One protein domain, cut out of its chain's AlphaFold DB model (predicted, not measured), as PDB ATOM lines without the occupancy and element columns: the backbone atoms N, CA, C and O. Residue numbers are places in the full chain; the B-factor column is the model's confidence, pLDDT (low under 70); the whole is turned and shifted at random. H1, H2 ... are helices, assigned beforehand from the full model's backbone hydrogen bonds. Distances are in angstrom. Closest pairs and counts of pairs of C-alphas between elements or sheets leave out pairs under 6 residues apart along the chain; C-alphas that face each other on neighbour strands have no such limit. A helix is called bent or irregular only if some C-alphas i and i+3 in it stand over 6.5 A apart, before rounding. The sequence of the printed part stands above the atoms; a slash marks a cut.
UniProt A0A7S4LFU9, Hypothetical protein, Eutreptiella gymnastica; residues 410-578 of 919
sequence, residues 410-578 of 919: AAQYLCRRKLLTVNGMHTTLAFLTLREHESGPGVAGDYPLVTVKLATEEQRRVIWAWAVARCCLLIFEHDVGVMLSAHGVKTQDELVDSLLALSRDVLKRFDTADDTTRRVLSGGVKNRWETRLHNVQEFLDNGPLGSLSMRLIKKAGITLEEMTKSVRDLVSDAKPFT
ATOM      1  N   ALA A 410      23.247  13.878  27.517       78.88
ATOM      2  CA  ALA A 410      24.434  13.565  26.728       78.88
ATOM      3  C   ALA A 410      25.023  12.191  27.095       78.88
ATOM      4  O   ALA A 410      25.342  11.402  26.201       78.88
ATOM      5  N   ALA A 411      25.074  11.844  28.386       82.38
ATOM      6  CA  ALA A 411      25.485  10.506  28.828       82.38
ATOM      7  C   ALA A 411      24.552   9.406  28.295       82.38
ATOM      8  O   ALA A 411      25.004   8.432  27.691       82.38
ATOM      9  N   GLN A 412      23.234   9.599  28.424       81.94
ATOM     10  CA  GLN A 412      22.230   8.675  27.892       81.94
ATOM     11  C   GLN A 412      22.343   8.517  26.373       81.94
ATOM     12  O   GLN A 412      22.237   7.398  25.869       81.94
ATOM     13  N   TYR A 413      22.593   9.610  25.647       88.12
ATOM     14  CA  TYR A 413      22.822   9.578  24.207       88.12
ATOM     15  C   TYR A 413      24.022   8.706  23.829       88.12
ATOM     16  O   TYR A 413      23.891   7.811  22.995       88.12
ATOM     17  N   LEU A 414      25.186   8.923  24.448       89.56
ATOM     18  CA  LEU A 414      26.400   8.170  24.128       89.56
ATOM     19  C   LEU A 414      26.244   6.669  24.432       89.56
ATOM     20  O   LEU A 414      26.668   5.828  23.632       89.56
ATOM     21  N   CYS A 415      25.563   6.322  25.526       86.94
ATOM     22  CA  CYS A 415      25.230   4.937  25.866       86.94
ATOM     23  C   CYS A 415      24.264   4.308  24.861       86.94
ATOM     24  O   CYS A 415      24.507   3.208  24.352       86.94
ATOM     25  N   ARG A 416      23.183   5.021  24.523       87.31
ATOM     26  CA  ARG A 416      22.192   4.548  23.555       87.31
ATOM     27  C   ARG A 416      22.794   4.395  22.161       87.31
ATOM     28  O   ARG A 416      22.485   3.422  21.471       87.31
ATOM     29  N   ARG A 417      23.720   5.284  21.791       92.62
ATOM     30  CA  ARG A 417      24.526   5.203  20.571       92.62
ATOM     31  C   ARG A 417      25.278   3.880  20.509       92.62
ATOM     32  O   ARG A 417      25.022   3.128  19.578       92.62
ATOM     33  N   LYS A 418      26.097   3.534  21.514       89.06
ATOM     34  CA  LYS A 418      26.799   2.232  21.559       89.06
ATOM     35  C   LYS A 418      25.819   1.059  21.455       89.06
ATOM     36  O   LYS A 418      26.033   0.134  20.671       89.06
ATOM     37  N   LEU A 419      24.732   1.089  22.230       87.75
ATOM     38  CA  LEU A 419      23.757  -0.002  22.263       87.75
ATOM     39  C   LEU A 419      23.124  -0.260  20.888       87.75
ATOM     40  O   LEU A 419      22.896  -1.411  20.525       87.75
ATOM     41  N   LEU A 420      22.856   0.788  20.112       89.94
ATOM     42  CA  LEU A 420      22.282   0.650  18.780       89.94
ATOM     43  C   LEU A 420      23.356   0.381  17.722       89.94
ATOM     44  O   LEU A 420      23.255  -0.605  16.996       89.94
ATOM     45  N   THR A 421      24.390   1.214  17.632       91.25
ATOM     46  CA  THR A 421      25.344   1.157  16.518       91.25
ATOM     47  C   THR A 421      26.347   0.026  16.656       91.25
ATOM     48  O   THR A 421      26.732  -0.522  15.636       91.25
ATOM     49  N   VAL A 422      26.740  -0.355  17.876       90.00
ATOM     50  CA  VAL A 422      27.682  -1.460  18.119       90.00
ATOM     51  C   VAL A 422      26.906  -2.733  18.442       90.00
ATOM     52  O   VAL A 422      26.793  -3.621  17.602       90.00
ATOM     53  N   ASN A 423      26.280  -2.810  19.621       89.62
ATOM     54  CA  ASN A 423      25.609  -4.032  20.080       89.62
ATOM     55  C   ASN A 423      24.453  -4.447  19.156       89.62
ATOM     56  O   ASN A 423      24.269  -5.632  18.872       89.62
ATOM     57  N   GLY A 424      23.668  -3.470  18.697       92.00
ATOM     58  CA  GLY A 424      22.554  -3.684  17.786       92.00
ATOM     59  C   GLY A 424      23.017  -4.174  16.419       92.00
ATOM     60  O   GLY A 424      22.481  -5.165  15.930       92.00
ATOM     61  N   MET A 425      24.036  -3.546  15.825       94.69
ATOM     62  CA  MET A 425      24.582  -4.017  14.547       94.69
ATOM     63  C   MET A 425      25.212  -5.399  14.660       94.69
ATOM     64  O   MET A 425      24.989  -6.225  13.783       94.69
ATOM     65  N   HIS A 426      25.890  -5.704  15.764       91.19
ATOM     66  CA  HIS A 426      26.435  -7.038  15.985       91.19
ATOM     67  C   HIS A 426      25.333  -8.111  15.987       91.19
ATOM     68  O   HIS A 426      25.460  -9.170  15.380       91.19
ATOM     69  N   THR A 427      24.194  -7.793  16.613       93.50
ATOM     70  CA  THR A 427      23.002  -8.653  16.600       93.50
ATOM     71  C   THR A 427      22.379  -8.750  15.201       93.50
ATOM     72  O   THR A 427      21.956  -9.831  14.804       93.50
ATOM     73  N   THR A 428      22.363  -7.659  14.426       95.50
ATOM     74  CA  THR A 428      21.936  -7.674  13.017       95.50
ATOM     75  C   THR A 428      22.799  -8.629  12.185       95.50
ATOM     76  O   THR A 428      22.241  -9.428  11.440       95.50
ATOM     77  N   LEU A 429      24.128  -8.599  12.342       94.62
ATOM     78  CA  LEU A 429      25.033  -9.519  11.644       94.62
ATOM     79  C   LEU A 429      24.786 -10.977  12.051       94.62
ATOM     80  O   LEU A 429      24.700 -11.836  11.182       94.62
ATOM     81  N   ALA A 430      24.578 -11.251  13.342       93.25
ATOM     82  CA  ALA A 430      24.281 -12.602  13.820       93.25
ATOM     83  C   ALA A 430      22.996 -13.187  13.217       93.25
ATOM     84  O   ALA A 430      23.003 -14.320  12.739       93.25
ATOM     85  N   PHE A 431      21.903 -12.421  13.177       93.69
ATOM     86  CA  PHE A 431      20.666 -12.889  12.544       93.69
ATOM     87  C   PHE A 431      20.774 -12.990  11.023       93.69
ATOM     88  O   PHE A 431      20.180 -13.891  10.435       93.69
ATOM     89  N   LEU A 432      21.554 -12.109  10.390       93.38
ATOM     90  CA  LEU A 432      21.845 -12.220   8.966       93.38
ATOM     91  C   LEU A 432      22.615 -13.513   8.667       93.38
ATOM     92  O   LEU A 432      22.267 -14.204   7.720       93.38
ATOM     93  N   THR A 433      23.593 -13.882   9.501       92.81
ATOM     94  CA  THR A 433      24.306 -15.162   9.397       92.81
ATOM     95  C   THR A 433      23.367 -16.354   9.558       92.81
ATOM     96  O   THR A 433      23.419 -17.267   8.734       92.81
ATOM     97  N   LEU A 434      22.505 -16.356  10.585       91.06
ATOM     98  CA  LEU A 434      21.558 -17.455  10.820       91.06
ATOM     99  C   LEU A 434      20.622 -17.662   9.627       91.06
ATOM    100  O   LEU A 434      20.431 -18.794   9.199       91.06
ATOM    101  N   ARG A 435      20.116 -16.575   9.033       89.12
ATOM    102  CA  ARG A 435      19.263 -16.625   7.836       89.12
ATOM    103  C   ARG A 435      19.908 -17.376   6.662       89.12
ATOM    104  O   ARG A 435      19.200 -18.000   5.884       89.12
ATOM    105  N   GLU A 436      21.230 -17.298   6.511       85.19
ATOM    106  CA  GLU A 436      21.946 -17.972   5.414       85.19
ATOM    107  C   GLU A 436      22.192 -19.461   5.689       85.19
ATOM    108  O   GLU A 436      22.284 -20.258   4.759       85.19
ATOM    109  N   HIS A 437      22.330 -19.837   6.962       85.81
ATOM    110  CA  HIS A 437      22.738 -21.187   7.355       85.81
ATOM    111  C   HIS A 437      21.563 -22.067   7.786       85.81
ATOM    112  O   HIS A 437      21.673 -23.293   7.746       85.81
ATOM    113  N   GLU A 438      20.439 -21.467   8.177       84.00
ATOM    114  CA  GLU A 438      19.291 -22.173   8.734       84.00
ATOM    115  C   GLU A 438      18.001 -21.861   7.980       84.00
ATOM    116  O   GLU A 438      17.707 -20.726   7.618       84.00
ATOM    117  N   SER A 439      17.201 -22.903   7.755       63.44
ATOM    118  CA  SER A 439      16.008 -22.841   6.903       63.44
ATOM    119  C   SER A 439      14.683 -22.865   7.678       63.44
ATOM    120  O   SER A 439      13.624 -22.967   7.059       63.44
ATOM    121  N   GLY A 440      14.697 -22.825   9.016       62.75
ATOM    122  CA  GLY A 440      13.477 -22.978   9.811       62.75
ATOM    123  C   GLY A 440      13.670 -22.902  11.329       62.75
ATOM    124  O   GLY A 440      14.777 -22.643  11.793       62.75
ATOM    125  N   PRO A 441      12.590 -23.107  12.110       60.44
ATOM    126  CA  PRO A 441      12.648 -23.089  13.570       60.44
ATOM    127  C   PRO A 441      13.605 -24.178  14.083       60.44
ATOM    128  O   PRO A 441      13.485 -25.347  13.722       60.44
ATOM    129  N   GLY A 442      14.571 -23.765  14.902       59.81
ATOM    130  CA  GLY A 442      15.856 -24.440  15.116       59.81
ATOM    131  C   GLY A 442      16.482 -24.022  16.447       59.81
ATOM    132  O   GLY A 442      16.276 -22.888  16.876       59.81
ATOM    133  N   VAL A 443      17.274 -24.887  17.090       64.81
ATOM    134  CA  VAL A 443      18.300 -24.385  18.020       64.81
ATOM    135  C   VAL A 443      19.331 -23.659  17.167       64.81
ATOM    136  O   VAL A 443      19.997 -24.307  16.363       64.81
ATOM    137  N   ALA A 444      19.449 -22.341  17.352       76.75
ATOM    138  CA  ALA A 444      20.393 -21.523  16.603       76.75
ATOM    139  C   ALA A 444      21.817 -22.096  16.717       76.75
ATOM    140  O   ALA A 444      22.385 -22.223  17.809       76.75
ATOM    141  N   GLY A 445      22.372 -22.458  15.571       80.44
ATOM    142  CA  GLY A 445      23.716 -22.956  15.386       80.44
ATOM    143  C   GLY A 445      24.767 -21.889  15.660       80.44
ATOM    144  O   GLY A 445      24.488 -20.700  15.846       80.44
ATOM    145  N   ASP A 446      26.011 -22.349  15.711       90.31
ATOM    146  CA  ASP A 446      27.176 -21.528  16.005       90.31
ATOM    147  C   ASP A 446      28.001 -21.354  14.732       90.31
ATOM    148  O   ASP A 446      28.692 -22.276  14.299       90.31
ATOM    149  N   TYR A 447      27.876 -20.187  14.110       90.69
ATOM    150  CA  TYR A 447      28.491 -19.870  12.828       90.69
ATOM    151  C   TYR A 447      29.360 -18.620  12.957       90.69
ATOM    152  O   TYR A 447      28.971 -17.691  13.676       90.69
ATOM    153  N   PRO A 448      30.491 -18.549  12.233       89.75
ATOM    154  CA  PRO A 448      31.239 -17.309  12.075       89.75
ATOM    155  C   PRO A 448      30.344 -16.203  11.512       89.75
ATOM    156  O   PRO A 448      29.554 -16.431  10.590       89.75
ATOM    157  N   LEU A 449      30.445 -15.001  12.072       89.50
ATOM    158  CA  LEU A 449      29.603 -13.892  11.641       89.50
ATOM    159  C   LEU A 449      29.921 -13.443  10.214       89.50
ATOM    160  O   LEU A 449      31.078 -13.346   9.806       89.50
ATOM    161  N   VAL A 450      28.872 -13.098   9.466       87.44
ATOM    162  CA  VAL A 450      29.015 -12.402   8.191       87.44
ATOM    163  C   VAL A 450      29.442 -10.978   8.511       87.44
ATOM    164  O   VAL A 450      28.706 -10.224   9.146       87.44
ATOM    165  N   THR A 451      30.635 -10.606   8.065       86.88
ATOM    166  CA  THR A 451      31.166  -9.248   8.189       86.88
ATOM    167  C   THR A 451      31.041  -8.500   6.862       86.88
ATOM    168  O   THR A 451      30.738  -9.098   5.828       86.88
ATOM    169  N   VAL A 452      31.279  -7.184   6.839       85.94
ATOM    170  CA  VAL A 452      31.204  -6.406   5.585       85.94
ATOM    171  C   VAL A 452      32.242  -6.888   4.568       85.94
ATOM    172  O   VAL A 452      31.956  -6.908   3.364       85.94
ATOM    173  N   LYS A 453      33.412  -7.329   5.049       86.81
ATOM    174  CA  LYS A 453      34.474  -7.939   4.240       86.81
ATOM    175  C   LYS A 453      34.040  -9.242   3.563       86.81
ATOM    176  O   LYS A 453      34.441  -9.480   2.426       86.81
ATOM    177  N   LEU A 454      33.246 -10.070   4.241       86.62
ATOM    178  CA  LEU A 454      32.830 -11.394   3.754       86.62
ATOM    179  C   LEU A 454      31.456 -11.395   3.063       86.62
ATOM    180  O   LEU A 454      31.139 -12.326   2.329       86.62
ATOM    181  N   ALA A 455      30.649 -10.357   3.280       89.06
ATOM    182  CA  ALA A 455      29.298 -10.231   2.748       89.06
ATOM    183  C   ALA A 455      29.250 -10.148   1.208       89.06
ATOM    184  O   ALA A 455      30.147  -9.607   0.556       89.06
ATOM    185  N   THR A 456      28.148 -10.599   0.608       92.38
ATOM    186  CA  THR A 456      27.819 -10.311  -0.800       92.38
ATOM    187  C   THR A 456      27.463  -8.830  -0.995       92.38
ATOM    188  O   THR A 456      27.263  -8.087  -0.033       92.38
ATOM    189  N   GLU A 457      27.376  -8.351  -2.243       90.75
ATOM    190  CA  GLU A 457      26.964  -6.959  -2.496       90.75
ATOM    191  C   GLU A 457      25.554  -6.669  -1.962       90.75
ATOM    192  O   GLU A 457      25.320  -5.619  -1.366       90.75
ATOM    193  N   GLU A 458      24.640  -7.628  -2.101       89.38
ATOM    194  CA  GLU A 458      23.281  -7.534  -1.572       89.38
ATOM    195  C   GLU A 458      23.271  -7.480  -0.038       89.38
ATOM    196  O   GLU A 458      22.656  -6.589   0.550       89.38
ATOM    197  N   GLN A 459      24.028  -8.360   0.624       91.81
ATOM    198  CA  GLN A 459      24.162  -8.346   2.082       91.81
ATOM    199  C   GLN A 459      24.784  -7.038   2.581       91.81
ATOM    200  O   GLN A 459      24.309  -6.482   3.569       91.81
ATOM    201  N   ARG A 460      25.782  -6.481   1.881       95.00
ATOM    202  CA  ARG A 460      26.352  -5.168   2.225       95.00
ATOM    203  C   ARG A 460      25.309  -4.052   2.182       95.00
ATOM    204  O   ARG A 460      25.325  -3.194   3.064       95.00
ATOM    205  N   ARG A 461      24.389  -4.069   1.209       94.25
ATOM    206  CA  ARG A 461      23.280  -3.099   1.152       94.25
ATOM    207  C   ARG A 461      22.334  -3.261   2.338       94.25
ATOM    208  O   ARG A 461      22.015  -2.264   2.982       94.25
ATOM    209  N   VAL A 462      21.974  -4.495   2.699       95.12
ATOM    210  CA  VAL A 462      21.139  -4.782   3.883       95.12
ATOM    211  C   VAL A 462      21.822  -4.313   5.173       95.12
ATOM    212  O   VAL A 462      21.205  -3.623   5.981       95.12
ATOM    213  N   ILE A 463      23.106  -4.631   5.359       96.44
ATOM    214  CA  ILE A 463      23.889  -4.219   6.535       96.44
ATOM    215  C   ILE A 463      23.931  -2.690   6.642       96.44
ATOM    216  O   ILE A 463      23.694  -2.134   7.719       96.44
ATOM    217  N   TRP A 464      24.190  -1.996   5.530       97.44
ATOM    218  CA  TRP A 464      24.227  -0.535   5.508       97.44
ATOM    219  C   TRP A 464      22.853   0.088   5.783       97.44
ATOM    220  O   TRP A 464      22.753   1.012   6.590       97.44
ATOM    221  N   ALA A 465      21.786  -0.461   5.202       97.44
ATOM    222  CA  ALA A 465      20.414  -0.048   5.477       97.44
ATOM    223  C   ALA A 465      20.065  -0.145   6.971       97.44
ATOM    224  O   ALA A 465      19.508   0.794   7.540       97.44
ATOM    225  N   TRP A 466      20.455  -1.235   7.636       97.69
ATOM    226  CA  TRP A 466      20.264  -1.398   9.080       97.69
ATOM    227  C   TRP A 466      21.052  -0.377   9.907       97.69
ATOM    228  O   TRP A 466      20.506   0.177  10.864       97.69
ATOM    229  N   ALA A 467      22.300  -0.079   9.532       97.50
ATOM    230  CA  ALA A 467      23.094   0.946  10.211       97.50
ATOM    231  C   ALA A 467      22.410   2.324  10.133       97.50
ATOM    232  O   ALA A 467      22.227   2.996  11.153       97.50
ATOM    233  N   VAL A 468      21.931   2.704   8.944       97.88
ATOM    234  CA  VAL A 468      21.217   3.971   8.719       97.88
ATOM    235  C   VAL A 468      19.884   4.009   9.470       97.88
ATOM    236  O   VAL A 468      19.565   5.028  10.090       97.88
ATOM    237  N   ALA A 469      19.126   2.906   9.491       97.19
ATOM    238  CA  ALA A 469      17.868   2.810  10.231       97.19
ATOM    239  C   ALA A 469      18.069   3.045  11.734       97.19
ATOM    240  O   ALA A 469      17.301   3.775  12.364       97.19
ATOM    241  N   ARG A 470      19.142   2.492  12.312       96.75
ATOM    242  CA  ARG A 470      19.494   2.713  13.722       96.75
ATOM    243  C   ARG A 470      19.917   4.150  14.004       96.75
ATOM    244  O   ARG A 470      19.535   4.688  15.039       96.75
ATOM    245  N   CYS A 471      20.637   4.798  13.090       96.44
ATOM    246  CA  CYS A 471      20.936   6.227  13.197       96.44
ATOM    247  C   CYS A 471      19.673   7.097  13.104       96.44
ATOM    248  O   CYS A 471      19.547   8.054  13.864       96.44
ATOM    249  N   CYS A 472      18.710   6.751  12.242       92.81
ATOM    250  CA  CYS A 472      17.408   7.428  12.200       92.81
ATOM    251  C   CYS A 472      16.666   7.295  13.531       92.81
ATOM    252  O   CYS A 472      16.063   8.255  14.000       92.81
ATOM    253  N   LEU A 473      16.746   6.118  14.149       90.81
ATOM    254  CA  LEU A 473      16.183   5.863  15.465       90.81
ATOM    255  C   LEU A 473      16.917   6.667  16.560       90.81
ATOM    256  O   LEU A 473      16.258   7.258  17.409       90.81
ATOM    257  N   LEU A 474      18.247   6.790  16.513       89.56
ATOM    258  CA  LEU A 474      18.998   7.661  17.431       89.56
ATOM    259  C   LEU A 474      18.598   9.135  17.305       89.56
ATOM    260  O   LEU A 474      18.392   9.796  18.317       89.56
ATOM    261  N   ILE A 475      18.480   9.641  16.073       88.25
ATOM    262  CA  ILE A 475      18.007  11.009  15.798       88.25
ATOM    263  C   ILE A 475      16.597  11.203  16.347       88.25
ATOM    264  O   ILE A 475      16.263  12.271  16.849       88.25
ATOM    265  N   PHE A 476      15.767  10.173  16.218       84.62
ATOM    266  CA  PHE A 476      14.425  10.196  16.743       84.62
ATOM    267  C   PHE A 476      14.449  10.304  18.291       84.62
ATOM    268  O   PHE A 476      13.729  11.117  18.866       84.62
ATOM    269  N   GLU A 477      15.247   9.477  18.978       81.94
ATOM    270  CA  GLU A 477      15.202   9.331  20.444       81.94
ATOM    271  C   GLU A 477      15.837  10.497  21.222       81.94
ATOM    272  O   GLU A 477      15.567  10.637  22.417       81.94
ATOM    273  N   HIS A 478      16.668  11.327  20.582       81.19
ATOM    274  CA  HIS A 478      17.505  12.311  21.272       81.19
ATOM    275  C   HIS A 478      17.392  13.727  20.706       81.19
ATOM    276  O   HIS A 478      17.179  13.939  19.513       81.19
ATOM    277  N   ASP A 479      17.578  14.719  21.584       80.00
ATOM    278  CA  ASP A 479      17.643  16.112  21.158       80.00
ATOM    279  C   ASP A 479      18.899  16.369  20.318       80.00
ATOM    280  O   ASP A 479      20.003  15.930  20.640       80.00
ATOM    281  N   VAL A 480      18.733  17.117  19.229       78.50
ATOM    282  CA  VAL A 480      19.834  17.350  18.296       78.50
ATOM    283  C   VAL A 480      20.895  18.269  18.895       78.50
ATOM    284  O   VAL A 480      22.055  18.092  18.560       78.50
ATOM    285  N   GLY A 481      20.552  19.206  19.782       76.75
ATOM    286  CA  GLY A 481      21.540  20.018  20.499       76.75
ATOM    287  C   GLY A 481      22.454  19.154  21.367       76.75
ATOM    288  O   GLY A 481      23.676  19.281  21.292       76.75
ATOM    289  N   VAL A 482      21.870  18.192  22.085       79.31
ATOM    290  CA  VAL A 482      22.619  17.183  22.853       79.31
ATOM    291  C   VAL A 482      23.525  16.356  21.938       79.31
ATOM    292  O   VAL A 482      24.694  16.148  22.252       79.31
ATOM    293  N   MET A 483      23.023  15.916  20.780       85.69
ATOM    294  CA  MET A 483      23.824  15.155  19.813       85.69
ATOM    295  C   MET A 483      24.959  15.988  19.200       85.69
ATOM    296  O   MET A 483      26.064  15.481  19.055       85.69
ATOM    297  N   LEU A 484      24.707  17.250  18.847       83.38
ATOM    298  CA  LEU A 484      25.720  18.178  18.332       83.38
ATOM    299  C   LEU A 484      26.854  18.346  19.351       83.38
ATOM    300  O   LEU A 484      28.016  18.132  19.010       83.38
ATOM    301  N   SER A 485      26.495  18.629  20.608       82.69
ATOM    302  CA  SER A 485      27.439  18.747  21.725       82.69
ATOM    303  C   SER A 485      28.242  17.458  21.927       82.69
ATOM    304  O   SER A 485      29.470  17.479  21.895       82.69
ATOM    305  N   ALA A 486      27.565  16.308  22.007       85.25
ATOM    306  CA  ALA A 486      28.202  15.011  22.229       85.25
ATOM    307  C   ALA A 486      29.142  14.565  21.092       85.25
ATOM    308  O   ALA A 486      29.991  13.700  21.302       85.25
ATOM    309  N   HIS A 487      28.984  15.119  19.886       87.25
ATOM    310  CA  HIS A 487      29.881  14.893  18.745       87.25
ATOM    311  C   HIS A 487      30.890  16.027  18.530       87.25
ATOM    312  O   HIS A 487      31.724  15.915  17.637       87.25
ATOM    313  N   GLY A 488      30.826  17.110  19.310       86.38
ATOM    314  CA  GLY A 488      31.697  18.277  19.150       86.38
ATOM    315  C   GLY A 488      31.499  19.023  17.826       86.38
ATOM    316  O   GLY A 488      32.432  19.660  17.337       86.38
ATOM    317  N   VAL A 489      30.309  18.940  17.224       90.31
ATOM    318  CA  VAL A 489      29.987  19.554  15.923       90.31
ATOM    319  C   VAL A 489      28.939  20.653  16.076       90.31
ATOM    320  O   VAL A 489      28.171  20.669  17.037       90.31
ATOM    321  N   LYS A 490      28.889  21.598  15.130       89.00
ATOM    322  CA  LYS A 490      28.034  22.795  15.247       89.00
ATOM    323  C   LYS A 490      26.809  22.735  14.349       89.00
ATOM    324  O   LYS A 490      25.800  23.375  14.644       89.00
ATOM    325  N   THR A 491      26.875  21.977  13.258       92.56
ATOM    326  CA  THR A 491      25.794  21.910  12.273       92.56
ATOM    327  C   THR A 491      25.171  20.523  12.190       92.56
ATOM    328  O   THR A 491      25.791  19.493  12.446       92.56
ATOM    329  N   GLN A 492      23.901  20.482  11.791       91.00
ATOM    330  CA  GLN A 492      23.179  19.221  11.626       91.00
ATOM    331  C   GLN A 492      23.738  18.370  10.476       91.00
ATOM    332  O   GLN A 492      23.598  17.152  10.508       91.00
ATOM    333  N   ASP A 493      24.358  18.998   9.474       92.69
ATOM    334  CA  ASP A 493      24.982  18.283   8.359       92.69
ATOM    335  C   ASP A 493      26.299  17.622   8.788       92.69
ATOM    336  O   ASP A 493      26.522  16.465   8.436       92.69
ATOM    337  N   GLU A 494      27.106  18.296   9.615       95.31
ATOM    338  CA  GLU A 494      28.278  17.689  10.266       95.31
ATOM    339  C   GLU A 494      27.864  16.521  11.166       95.31
ATOM    340  O   GLU A 494      28.498  15.474  11.144       95.31
ATOM    341  N   LEU A 495      26.761  16.648  11.914       94.44
ATOM    342  CA  LEU A 495      26.244  15.543  12.728       94.44
ATOM    343  C   LEU A 495      25.861  14.330  11.877       94.44
ATOM    344  O   LEU A 495      26.158  13.196  12.248       94.44
ATOM    345  N   VAL A 496      25.204  14.554  10.737       96.75
ATOM    346  CA  VAL A 496      24.883  13.485   9.782       96.75
ATOM    347  C   VAL A 496      26.162  12.812   9.284       96.75
ATOM    348  O   VAL A 496      26.219  11.582   9.256       96.75
ATOM    349  N   ASP A 497      27.193  13.586   8.945       96.56
ATOM    350  CA  ASP A 497      28.490  13.037   8.538       96.56
ATOM    351  C   ASP A 497      29.144  12.213   9.639       96.56
ATOM    352  O   ASP A 497      29.559  11.085   9.375       96.56
ATOM    353  N   SER A 498      29.155  12.718  10.873       95.31
ATOM    354  CA  SER A 498      29.705  12.016  12.032       95.31
ATOM    355  C   SER A 498      28.970  10.704  12.311       95.31
ATOM    356  O   SER A 498      29.610   9.687  12.569       95.31
ATOM    357  N   LEU A 499      27.636  10.668  12.206       96.56
ATOM    358  CA  LEU A 499      26.851   9.439  12.390       96.56
ATOM    359  C   LEU A 499      27.129   8.395  11.300       96.56
ATOM    360  O   LEU A 499      27.237   7.202  11.599       96.56
ATOM    361  N   LEU A 500      27.262   8.823  10.041       97.00
ATOM    362  CA  LEU A 500      27.587   7.923   8.933       97.00
ATOM    363  C   LEU A 500      29.040   7.445   8.995       97.00
ATOM    364  O   LEU A 500      29.298   6.274   8.731       97.00
ATOM    365  N   ALA A 501      29.984   8.322   9.340       95.31
ATOM    366  CA  ALA A 501      31.383   7.966   9.555       95.31
ATOM    367  C   ALA A 501      31.515   6.948  10.693       95.31
ATOM    368  O   ALA A 501      32.041   5.861  10.467       95.31
ATOM    369  N   LEU A 502      30.897   7.227  11.847       92.25
ATOM    370  CA  LEU A 502      30.848   6.308  12.983       92.25
ATOM    371  C   LEU A 502      30.278   4.945  12.577       92.25
ATOM    372  O   LEU A 502      30.841   3.914  12.927       92.25
ATOM    373  N   SER A 503      29.181   4.925  11.818       94.81
ATOM    374  CA  SER A 503      28.571   3.676  11.351       94.81
ATOM    375  C   SER A 503      29.516   2.874  10.456       94.81
ATOM    376  O   SER A 503      29.606   1.658  10.596       94.81
ATOM    377  N   ARG A 504      30.260   3.540   9.562       94.19
ATOM    378  CA  ARG A 504      31.278   2.881   8.729       94.19
ATOM    379  C   ARG A 504      32.422   2.336   9.569       94.19
ATOM    380  O   ARG A 504      32.862   1.220   9.318       94.19
ATOM    381  N   ASP A 505      32.891   3.090  10.553       90.81
ATOM    382  CA  ASP A 505      34.008   2.661  11.390       90.81
ATOM    383  C   ASP A 505      33.612   1.501  12.302       90.81
ATOM    384  O   ASP A 505      34.370   0.544  12.424       90.81
ATOM    385  N   VAL A 506      32.388   1.495  12.840       90.69
ATOM    386  CA  VAL A 506      31.852   0.339  13.574       90.69
ATOM    387  C   VAL A 506      31.751  -0.899  12.684       90.69
ATOM    388  O   VAL A 506      32.133  -1.986  13.104       90.69
ATOM    389  N   LEU A 507      31.299  -0.752  11.438       91.44
ATOM    390  CA  LEU A 507      31.256  -1.879  10.508       91.44
ATOM    391  C   LEU A 507      32.653  -2.420  10.170       91.44
ATOM    392  O   LEU A 507      32.822  -3.635  10.122       91.44
ATOM    393  N   LYS A 508      33.658  -1.547  10.009       89.25
ATOM    394  CA  LYS A 508      35.061  -1.965   9.841       89.25
ATOM    395  C   LYS A 508      35.608  -2.658  11.088       89.25
ATOM    396  O   LYS A 508      36.380  -3.600  10.952       89.25
ATOM    397  N   ARG A 509      35.223  -2.222  12.299       87.94
ATOM    398  CA  ARG A 509      35.641  -2.871  13.560       87.94
ATOM    399  C   ARG A 509      35.257  -4.350  13.568       87.94
ATOM    400  O   ARG A 509      36.080  -5.182  13.941       87.94
ATOM    401  N   PHE A 510      34.066  -4.694  13.074       87.19
ATOM    402  CA  PHE A 510      33.627  -6.091  12.983       87.19
ATOM    403  C   PHE A 510      34.453  -6.948  12.010       87.19
ATOM    404  O   PHE A 510      34.423  -8.164  12.132       87.19
ATOM    405  N   ASP A 511      35.226  -6.361  11.089       83.88
ATOM    406  CA  ASP A 511      36.131  -7.118  10.209       83.88
ATOM    407  C   ASP A 511      37.451  -7.527  10.899       83.88
ATOM    408  O   ASP A 511      38.246  -8.258  10.305       83.88
ATOM    409  N   THR A 512      37.720  -7.024  12.112       77.06
ATOM    410  CA  THR A 512      39.011  -7.195  12.809       77.06
ATOM    411  C   THR A 512      39.016  -8.281  13.881       77.06
ATOM    412  O   THR A 512      40.086  -8.639  14.366       77.06
ATOM    413  N   ALA A 513      37.849  -8.813  14.247       68.62
ATOM    414  CA  ALA A 513      37.712  -9.841  15.269       68.62
ATOM    415  C   ALA A 513      36.795 -10.959  14.770       68.62
ATOM    416  O   ALA A 513      35.684 -10.693  14.312       68.62
ATOM    417  N   ASP A 514      37.251 -12.203  14.906       73.44
ATOM    418  CA  ASP A 514      36.414 -13.368  14.645       73.44
ATOM    419  C   ASP A 514      35.395 -13.523  15.779       73.44
ATOM    420  O   ASP A 514      35.741 -13.562  16.964       73.44
ATOM    421  N   ASP A 515      34.118 -13.592  15.418       82.25
ATOM    422  CA  ASP A 515      33.021 -13.768  16.360       82.25
ATOM    423  C   ASP A 515      31.979 -14.746  15.810       82.25
ATOM    424  O   ASP A 515      31.968 -15.058  14.615       82.25
ATOM    425  N   THR A 516      31.097 -15.235  16.678       88.31
ATOM    426  CA  THR A 516      30.109 -16.253  16.349       88.31
ATOM    427  C   THR A 516      28.689 -15.881  16.762       88.31
ATOM    428  O   THR A 516      28.445 -15.123  17.710       88.31
ATOM    429  N   THR A 517      27.713 -16.461  16.060       88.69
ATOM    430  CA  THR A 517      26.282 -16.297  16.355       88.69
ATOM    431  C   THR A 517      25.949 -16.679  17.799       88.69
ATOM    432  O   THR A 517      25.224 -15.936  18.465       88.69
ATOM    433  N   ARG A 518      26.521 -17.770  18.333       86.00
ATOM    434  CA  ARG A 518      26.265 -18.214  19.714       86.00
ATOM    435  C   ARG A 518      26.742 -17.195  20.739       86.00
ATOM    436  O   ARG A 518      26.011 -16.902  21.685       86.00
ATOM    437  N   ARG A 519      27.943 -16.632  20.568       85.50
ATOM    438  CA  ARG A 519      28.478 -15.657  21.528       85.50
ATOM    439  C   ARG A 519      27.628 -14.391  21.549       85.50
ATOM    440  O   ARG A 519      27.233 -13.939  22.627       85.50
ATOM    441  N   VAL A 520      27.289 -13.845  20.382       85.06
ATOM    442  CA  VAL A 520      26.494 -12.609  20.270       85.06
ATOM    443  C   VAL A 520      25.062 -12.791  20.785       85.06
ATOM    444  O   VAL A 520      24.511 -11.902  21.450       85.06
ATOM    445  N   LEU A 521      24.460 -13.955  20.521       87.31
ATOM    446  CA  LEU A 521      23.078 -14.272  20.892       87.31
ATOM    447  C   LEU A 521      22.938 -14.980  22.250       87.31
ATOM    448  O   LEU A 521      21.821 -15.284  22.658       87.31
ATOM    449  N   SER A 522      24.036 -15.158  22.991       78.81
ATOM    450  CA  SER A 522      24.085 -15.811  24.314       78.81
ATOM    451  C   SER A 522      23.116 -15.231  25.355       78.81
ATOM    452  O   SER A 522      22.677 -15.940  26.251       78.81
ATOM    453  N   GLY A 523      22.713 -13.965  25.208       68.06
ATOM    454  CA  GLY A 523      21.679 -13.321  26.034       68.06
ATOM    455  C   GLY A 523      20.232 -13.708  25.689       68.06
ATOM    456  O   GLY A 523      19.321 -12.947  26.021       68.06
ATOM    457  N   GLY A 524      20.037 -14.821  24.976       81.94
ATOM    458  CA  GLY A 524      18.759 -15.352  24.500       81.94
ATOM    459  C   GLY A 524      18.378 -14.843  23.107       81.94
ATOM    460  O   GLY A 524      18.190 -13.643  22.910       81.94
ATOM    461  N   VAL A 525      18.192 -15.755  22.145       85.69
ATOM    462  CA  VAL A 525      17.848 -15.422  20.746       85.69
ATOM    463  C   VAL A 525      16.562 -14.590  20.674       85.69
ATOM    464  O   VAL A 525      16.562 -13.511  20.080       85.69
ATOM    465  N   LYS A 526      15.498 -15.020  21.367       86.19
ATOM    466  CA  LYS A 526      14.228 -14.281  21.463       86.19
ATOM    467  C   LYS A 526      14.414 -12.872  22.032       86.19
ATOM    468  O   LYS A 526      14.019 -11.897  21.400       86.19
ATOM    469  N   ASN A 527      15.095 -12.751  23.170       82.56
ATOM    470  CA  ASN A 527      15.357 -11.460  23.807       82.56
ATOM    471  C   ASN A 527      16.147 -10.509  22.884       82.56
ATOM    472  O   ASN A 527      15.830  -9.325  22.771       82.56
ATOM    473  N   ARG A 528      17.166 -11.013  22.173       87.38
ATOM    474  CA  ARG A 528      17.953 -10.224  21.210       87.38
ATOM    475  C   ARG A 528      17.127  -9.799  19.994       87.38
ATOM    476  O   ARG A 528      17.303  -8.676  19.524       87.38
ATOM    477  N   TRP A 529      16.223 -10.651  19.516       91.81
ATOM    478  CA  TRP A 529      15.290 -10.308  18.445       91.81
ATOM    479  C   TRP A 529      14.331  -9.185  18.874       91.81
ATOM    480  O   TRP A 529      14.263  -8.152  18.206       91.81
ATOM    481  N   GLU A 530      13.671  -9.327  20.028       85.44
ATOM    482  CA  GLU A 530      12.692  -8.354  20.538       85.44
ATOM    483  C   GLU A 530      13.346  -6.995  20.833       85.44
ATOM    484  O   GLU A 530      12.905  -5.950  20.349       85.44
ATOM    485  N   THR A 531      14.448  -7.000  21.588       80.50
ATOM    486  CA  THR A 531      15.049  -5.768  22.122       80.50
ATOM    487  C   THR A 531      15.977  -5.043  21.149       80.50
ATOM    488  O   THR A 531      16.259  -3.860  21.358       80.50
ATOM    489  N   ARG A 532      16.490  -5.712  20.103       89.88
ATOM    490  CA  ARG A 532      17.494  -5.122  19.196       89.88
ATOM    491  C   ARG A 532      17.114  -5.126  17.722       89.88
ATOM    492  O   ARG A 532      17.695  -4.317  17.000       89.88
ATOM    493  N   LEU A 533      16.220  -6.001  17.260       92.44
ATOM    494  CA  LEU A 533      15.776  -6.057  15.861       92.44
ATOM    495  C   LEU A 533      14.371  -5.469  15.712       92.44
ATOM    496  O   LEU A 533      14.197  -4.458  15.028       92.44
ATOM    497  N   HIS A 534      13.387  -6.062  16.393       90.12
ATOM    498  CA  HIS A 534      11.976  -5.688  16.281       90.12
ATOM    499  C   HIS A 534      11.726  -4.216  16.642       90.12
ATOM    500  O   HIS A 534      10.962  -3.531  15.969       90.12
ATOM    501  N   ASN A 535      12.447  -3.676  17.629       85.69
ATOM    502  CA  ASN A 535      12.354  -2.264  18.012       85.69
ATOM    503  C   ASN A 535      12.750  -1.264  16.901       85.69
ATOM    504  O   ASN A 535      12.340  -0.099  16.935       85.69
ATOM    505  N   VAL A 536      13.572  -1.668  15.928       90.94
ATOM    506  CA  VAL A 536      13.916  -0.838  14.764       90.94
ATOM    507  C   VAL A 536      12.777  -0.880  13.745       90.94
ATOM    508  O   VAL A 536      12.411   0.163  13.210       90.94
ATOM    509  N   GLN A 537      12.176  -2.053  13.525       91.44
ATOM    510  CA  GLN A 537      11.002  -2.193  12.660       91.44
ATOM    511  C   GLN A 537       9.806  -1.410  13.209       91.44
ATOM    512  O   GLN A 537       9.217  -0.616  12.482       91.44
ATOM    513  N   GLU A 538       9.480  -1.581  14.491       84.50
ATOM    514  CA  GLU A 538       8.353  -0.898  15.137       84.50
ATOM    515  C   GLU A 538       8.471   0.628  15.018       84.50
ATOM    516  O   GLU A 538       7.481   1.331  14.824       84.50
ATOM    517  N   PHE A 539       9.699   1.140  15.064       85.88
ATOM    518  CA  PHE A 539       9.985   2.540  14.794       85.88
ATOM    519  C   PHE A 539       9.713   2.954  13.359       85.88
ATOM    520  O   PHE A 539       9.076   3.977  13.149       85.88
ATOM    521  N   LEU A 540      10.201   2.202  12.377       85.75
ATOM    522  CA  LEU A 540       9.977   2.556  10.977       85.75
ATOM    523  C   LEU A 540       8.496   2.461  10.597       85.75
ATOM    524  O   LEU A 540       8.038   3.216   9.744       85.75
ATOM    525  N   ASP A 541       7.745   1.575  11.251       80.75
ATOM    526  CA  ASP A 541       6.315   1.413  11.008       80.75
ATOM    527  C   ASP A 541       5.475   2.546  11.626       80.75
ATOM    528  O   ASP A 541       4.420   2.875  11.085       80.75
ATOM    529  N   ASN A 542       5.917   3.148  12.741       71.56
ATOM    530  CA  ASN A 542       5.058   4.014  13.570       71.56
ATOM    531  C   ASN A 542       5.656   5.382  13.934       71.56
ATOM    532  O   ASN A 542       4.943   6.269  14.403       71.56
ATOM    533  N   GLY A 543       6.965   5.558  13.784       64.12
ATOM    534  CA  GLY A 543       7.700   6.751  14.182       64.12
ATOM    535  C   GLY A 543       7.836   7.764  13.044       64.12
ATOM    536  O   GLY A 543       8.117   7.375  11.911       64.12
ATOM    537  N   PRO A 544       7.695   9.075  13.311       68.94
ATOM    538  CA  PRO A 544       7.898  10.074  12.274       68.94
ATOM    539  C   PRO A 544       9.384  10.189  11.909       68.94
ATOM    540  O   PRO A 544      10.242  10.424  12.761       68.94
ATOM    541  N   LEU A 545       9.685  10.081  10.616       75.62
ATOM    542  CA  LEU A 545      10.999  10.409  10.069       75.62
ATOM    543  C   LEU A 545      11.063  11.909   9.774       75.62
ATOM    544  O   LEU A 545      10.476  12.397   8.811       75.62
ATOM    545  N   GLY A 546      11.774  12.645  10.627       77.38
ATOM    546  CA  GLY A 546      11.975  14.084  10.460       77.38
ATOM    547  C   GLY A 546      12.930  14.443   9.314       77.38
ATOM    548  O   GLY A 546      13.615  13.594   8.736       77.38
ATOM    549  N   SER A 547      13.043  15.743   9.028       85.00
ATOM    550  CA  SER A 547      13.899  16.289   7.960       85.00
ATOM    551  C   SER A 547      15.383  15.915   8.101       85.00
ATOM    552  O   SER A 547      16.085  15.760   7.100       85.00
ATOM    553  N   LEU A 548      15.874  15.738   9.332       86.81
ATOM    554  CA  LEU A 548      17.244  15.293   9.598       86.81
ATOM    555  C   LEU A 548      17.455  13.814   9.238       86.81
ATOM    556  O   LEU A 548      18.444  13.489   8.587       86.81
ATOM    557  N   SER A 549      16.506  12.935   9.575       90.81
ATOM    558  CA  SER A 549      16.544  11.517   9.187       90.81
ATOM    559  C   SER A 549      16.463  11.356   7.669       90.81
ATOM    560  O   SER A 549      17.209  10.573   7.090       90.81
ATOM    561  N   MET A 550      15.641  12.163   6.991       91.56
ATOM    562  CA  MET A 550      15.580  12.160   5.523       91.56
ATOM    563  C   MET A 550      16.888  12.636   4.876       91.56
ATOM    564  O   MET A 550      17.317  12.070   3.869       91.56
ATOM    565  N   ARG A 551      17.562  13.635   5.464       92.69
ATOM    566  CA  ARG A 551      18.911  14.042   5.033       92.69
ATOM    567  C   ARG A 551      19.938  12.934   5.236       92.69
ATOM    568  O   ARG A 551      20.716  12.681   4.321       92.69
ATOM    569  N   LEU A 552      19.910  12.262   6.387       96.81
ATOM    570  CA  LEU A 552      20.770  11.118   6.682       96.81
ATOM    571  C   LEU A 552      20.588  10.004   5.639       96.81
ATOM    572  O   LEU A 552      21.574   9.575   5.051       96.81
ATOM    573  N   ILE A 553      19.344   9.597   5.358       96.88
ATOM    574  CA  ILE A 553      19.008   8.567   4.358       96.88
ATOM    575  C   ILE A 553      19.543   8.959   2.975       96.88
ATOM    576  O   ILE A 553      20.250   8.183   2.334       96.88
ATOM    577  N   LYS A 554      19.289  10.205   2.547       96.06
ATOM    578  CA  LYS A 554      19.776  10.723   1.263       96.06
ATOM    579  C   LYS A 554      21.305  10.702   1.178       96.06
ATOM    580  O   LYS A 554      21.852  10.270   0.168       96.06
ATOM    581  N   LYS A 555      22.004  11.162   2.222       97.12
ATOM    582  CA  LYS A 555      23.477  11.216   2.256       97.12
ATOM    583  C   LYS A 555      24.111   9.831   2.401       97.12
ATOM    584  O   LYS A 555      25.232   9.619   1.947       97.12
ATOM    585  N   ALA A 556      23.383   8.881   2.980       96.69
ATOM    586  CA  ALA A 556      23.774   7.482   3.034       96.69
ATOM    587  C   ALA A 556      23.674   6.767   1.676       96.69
ATOM    588  O   ALA A 556      24.230   5.678   1.545       96.69
ATOM    589  N   GLY A 557      23.004   7.365   0.682       96.56
ATOM    590  CA  GLY A 557      22.886   6.815  -0.669       96.56
ATOM    591  C   GLY A 557      21.873   5.676  -0.804       96.56
ATOM    592  O   GLY A 557      21.981   4.903  -1.749       96.56
ATOM    593  N   ILE A 558      20.910   5.567   0.119       96.19
ATOM    594  CA  ILE A 558      19.842   4.554   0.090       96.19
ATOM    595  C   ILE A 558      18.466   5.219   0.032       96.19
ATOM    596  O   ILE A 558      18.310   6.395   0.373       96.19
ATOM    597  N   THR A 559      17.448   4.467  -0.383       95.44
ATOM    598  CA  THR A 559      16.058   4.949  -0.349       95.44
ATOM    599  C   THR A 559      15.355   4.548   0.950       95.44
ATOM    600  O   THR A 559      15.727   3.575   1.607       95.44
ATOM    601  N   LEU A 560      14.305   5.286   1.332       92.94
ATOM    602  CA  LEU A 560      13.472   4.925   2.487       92.94
ATOM    603  C   LEU A 560      12.795   3.558   2.293       92.94
ATOM    604  O   LEU A 560      12.676   2.786   3.244       92.94
ATOM    605  N   GLU A 561      12.368   3.257   1.067       93.56
ATOM    606  CA  GLU A 561      11.739   1.982   0.719       93.56
ATOM    607  C   GLU A 561      12.717   0.816   0.882       93.56
ATOM    608  O   GLU A 561      12.400  -0.146   1.579       93.56
ATOM    609  N   GLU A 562      13.926   0.944   0.329       94.31
ATOM    610  CA  GLU A 562      15.005  -0.036   0.487       94.31
ATOM    611  C   GLU A 562      15.318  -0.278   1.965       94.31
ATOM    612  O   GLU A 562      15.291  -1.419   2.421       94.31
ATOM    613  N   MET A 563      15.518   0.796   2.738       96.19
ATOM    614  CA  MET A 563      15.814   0.698   4.166       96.19
ATOM    615  C   MET A 563      14.705  -0.028   4.938       96.19
ATOM    616  O   MET A 563      14.973  -0.940   5.720       96.19
ATOM    617  N   THR A 564      13.452   0.365   4.708       95.31
ATOM    618  CA  THR A 564      12.297  -0.202   5.411       95.31
ATOM    619  C   THR A 564      12.091  -1.666   5.041       95.31
ATOM    620  O   THR A 564      11.832  -2.489   5.919       95.31
ATOM    621  N   LYS A 565      12.256  -2.013   3.759       94.75
ATOM    622  CA  LYS A 565      12.181  -3.394   3.280       94.75
ATOM    623  C   LYS A 565      13.271  -4.257   3.919       94.75
ATOM    624  O   LYS A 565      12.947  -5.280   4.510       94.75
ATOM    625  N   SER A 566      14.532  -3.820   3.894       95.81
ATOM    626  CA  SER A 566      15.650  -4.560   4.500       95.81
ATOM    627  C   SER A 566      15.462  -4.823   5.996       95.81
ATOM    628  O   SER A 566      15.853  -5.884   6.487       95.81
ATOM    629  N   VAL A 567      14.872  -3.873   6.729       96.56
ATOM    630  CA  VAL A 567      14.554  -4.064   8.149       96.56
ATOM    631  C   VAL A 567      13.424  -5.077   8.323       96.56
ATOM    632  O   VAL A 567      13.597  -6.042   9.062       96.56
ATOM    633  N   ARG A 568      12.294  -4.905   7.631       96.50
ATOM    634  CA  ARG A 568      11.133  -5.804   7.764       96.50
ATOM    635  C   ARG A 568      11.459  -7.247   7.385       96.50
ATOM    636  O   ARG A 568      11.069  -8.149   8.122       96.50
ATOM    637  N   ASP A 569      12.185  -7.445   6.288       95.00
ATOM    638  CA  ASP A 569      12.555  -8.776   5.801       95.00
ATOM    639  C   ASP A 569      13.397  -9.509   6.846       95.00
ATOM    640  O   ASP A 569      13.004 -10.573   7.311       95.00
ATOM    641  N   LEU A 570      14.490  -8.899   7.324       94.06
ATOM    642  CA  LEU A 570      15.353  -9.559   8.307       94.06
ATOM    643  C   LEU A 570      14.637  -9.809   9.643       94.06
ATOM    644  O   LEU A 570      14.855 -10.851  10.255       94.06
ATOM    645  N   VAL A 571      13.780  -8.892  10.116       95.00
ATOM    646  CA  VAL A 571      13.008  -9.132  11.350       95.00
ATOM    647  C   VAL A 571      12.039 -10.302  11.171       95.00
ATOM    648  O   VAL A 571      11.933 -11.142  12.067       95.00
ATOM    649  N   SER A 572      11.364 -10.381  10.024       92.19
ATOM    650  CA  SER A 572      10.469 -11.489   9.685       92.19
ATOM    651  C   SER A 572      11.226 -12.815   9.594       92.19
ATOM    652  O   SER A 572      10.837 -13.781  10.250       92.19
ATOM    653  N   ASP A 573      12.334 -12.842   8.853       89.44
ATOM    654  CA  ASP A 573      13.171 -14.028   8.635       89.44
ATOM    655  C   ASP A 573      13.827 -14.524   9.926       89.44
ATOM    656  O   ASP A 573      14.055 -15.719  10.089       89.44
ATOM    657  N   ALA A 574      14.113 -13.619  10.864       90.50
ATOM    658  CA  ALA A 574      14.715 -13.961  12.145       90.50
ATOM    659  C   ALA A 574      13.706 -14.484  13.184       90.50
ATOM    660  O   ALA A 574      14.097 -15.128  14.157       90.50
ATOM    661  N   LYS A 575      12.405 -14.216  13.002       88.69
ATOM    662  CA  LYS A 575      11.353 -14.599  13.956       88.69
ATOM    663  C   LYS A 575      11.265 -16.119  14.198       88.69
ATOM    664  O   LYS A 575      11.104 -16.500  15.357       88.69
ATOM    665  N   PRO A 576      11.395 -17.005  13.190       87.69
ATOM    666  CA  PRO A 576      11.439 -18.454  13.393       87.69
ATOM    667  C   PRO A 576      12.500 -18.938  14.389       87.69
ATOM    668  O   PRO A 576      12.242 -19.904  15.102       87.69
ATOM    669  N   PHE A 577      13.640 -18.249  14.506       84.62
ATOM    670  CA  PHE A 577      14.703 -18.601  15.461       84.62
ATOM    671  C   PHE A 577      14.339 -18.295  16.926       84.62
ATOM    672  O   PHE A 577      15.107 -18.603  17.833       84.62
ATOM    673  N   THR A 578      13.189 -17.658  17.180       82.62
ATOM    674  CA  THR A 578      12.744 -17.266  18.529       82.62
ATOM    675  C   THR A 578      11.824 -18.286  19.208       82.62
ATOM    676  O   THR A 578      11.501 -18.106  20.382       82.62
TER     677      THR A 578
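AT A GLANCE: This is residues 410 to 578 of the 919 residues of the protein "Hypothetical protein" of Eutreptiella gymnastica (UniProt A0A7S4LFU9). What does the model look like at first sight? Two long helices side by side, H1 and H2, form the core as a hairpin; a second pair, H6 and H8, packs crosswise on one side of it, and H4 slants over the other. H7 packs beside H2, H3 caps the end of H1 at residue 410, and short H5 packs near H1's other end. How large and of what class is it? The printed part has 169 residues with eight named helices, H1 to H8 in order, and no named strand: all helix, with mostly crossed packing, 3 of 12 tilted pairs being shallow. It is compact, with a radius of gyration of the C-alphas of 15.5 A and spans of 48 by 33 by 30 A.

IN THESE COORDINATES: Where is the longest helix? H1, residues 410 to 437, runs 39.8 A from C-alpha 410 at (24.434, 13.565, 26.728) to C-alpha 437 at (22.738, -21.187, 7.355). Where are the others? H2 is residues 457 to 477, 30.5 A; H4 492 to 509, 25.4 A; H6 525 to 542, 24.3 A; and H8 560 to 578, 27.4 A, ending at C-alpha 578 at (12.744, -17.266, 18.529). The shorter ones are H3, 480 to 487, H5, 517 to 521, and H7, 547 to 556. Is any irregular? H6 and H8 only just are: C-alphas 531 and 534 are 6.6 A apart, and C-alphas 573 and 576 are 6.7 A apart.

HOW THE PARTS SIT: What touches the hub, H1? H1 and H2 touch as a helical hairpin, opposite ways at a shallow tilt of 27 degrees, the closest C-alphas being Leu 420 and Arg 470, 6.1 A. Residues 410 to 414 of H1 alone touch H3, closest C-alphas Ala 410 and Val 482, 5.6 A; residues 426 to 434 alone touch H5, closest C-alphas Ala 430 and Thr 517, 4.9 A. What else touches? H6 and H8 touch, opposite ways at a shallow 28 degrees, closest C-alphas Lys 526 and Thr 578, 4.4 A. Among the others, H2 touches H8 about perpendicular at 82 degrees, with C-alphas 465 and 563 closest at 4.8 A, and H4 touches H7 at a steep 45 degrees, with C-alphas 496 and 552 closest at 5.7 A. Are the backbones complete? Every O i to N i+4 pair is within hydrogen-bond range in H2, H3, H4, H5 and H7, against 22 of 24 in H1, 11 of 14 in H6 and 12 of 15 in H8.

THE WHOLE: How far does it reach? The two C-alphas farthest apart, those of Gly 442 and Lys 490, are 48.8 A apart. Is it continuous and confident? The printed part has no cut, and the link H1 to H2, residues 438 to 456, is long. The pLDDT is under 70 at residues 439 to 443, 513, 523 and 543 to 544.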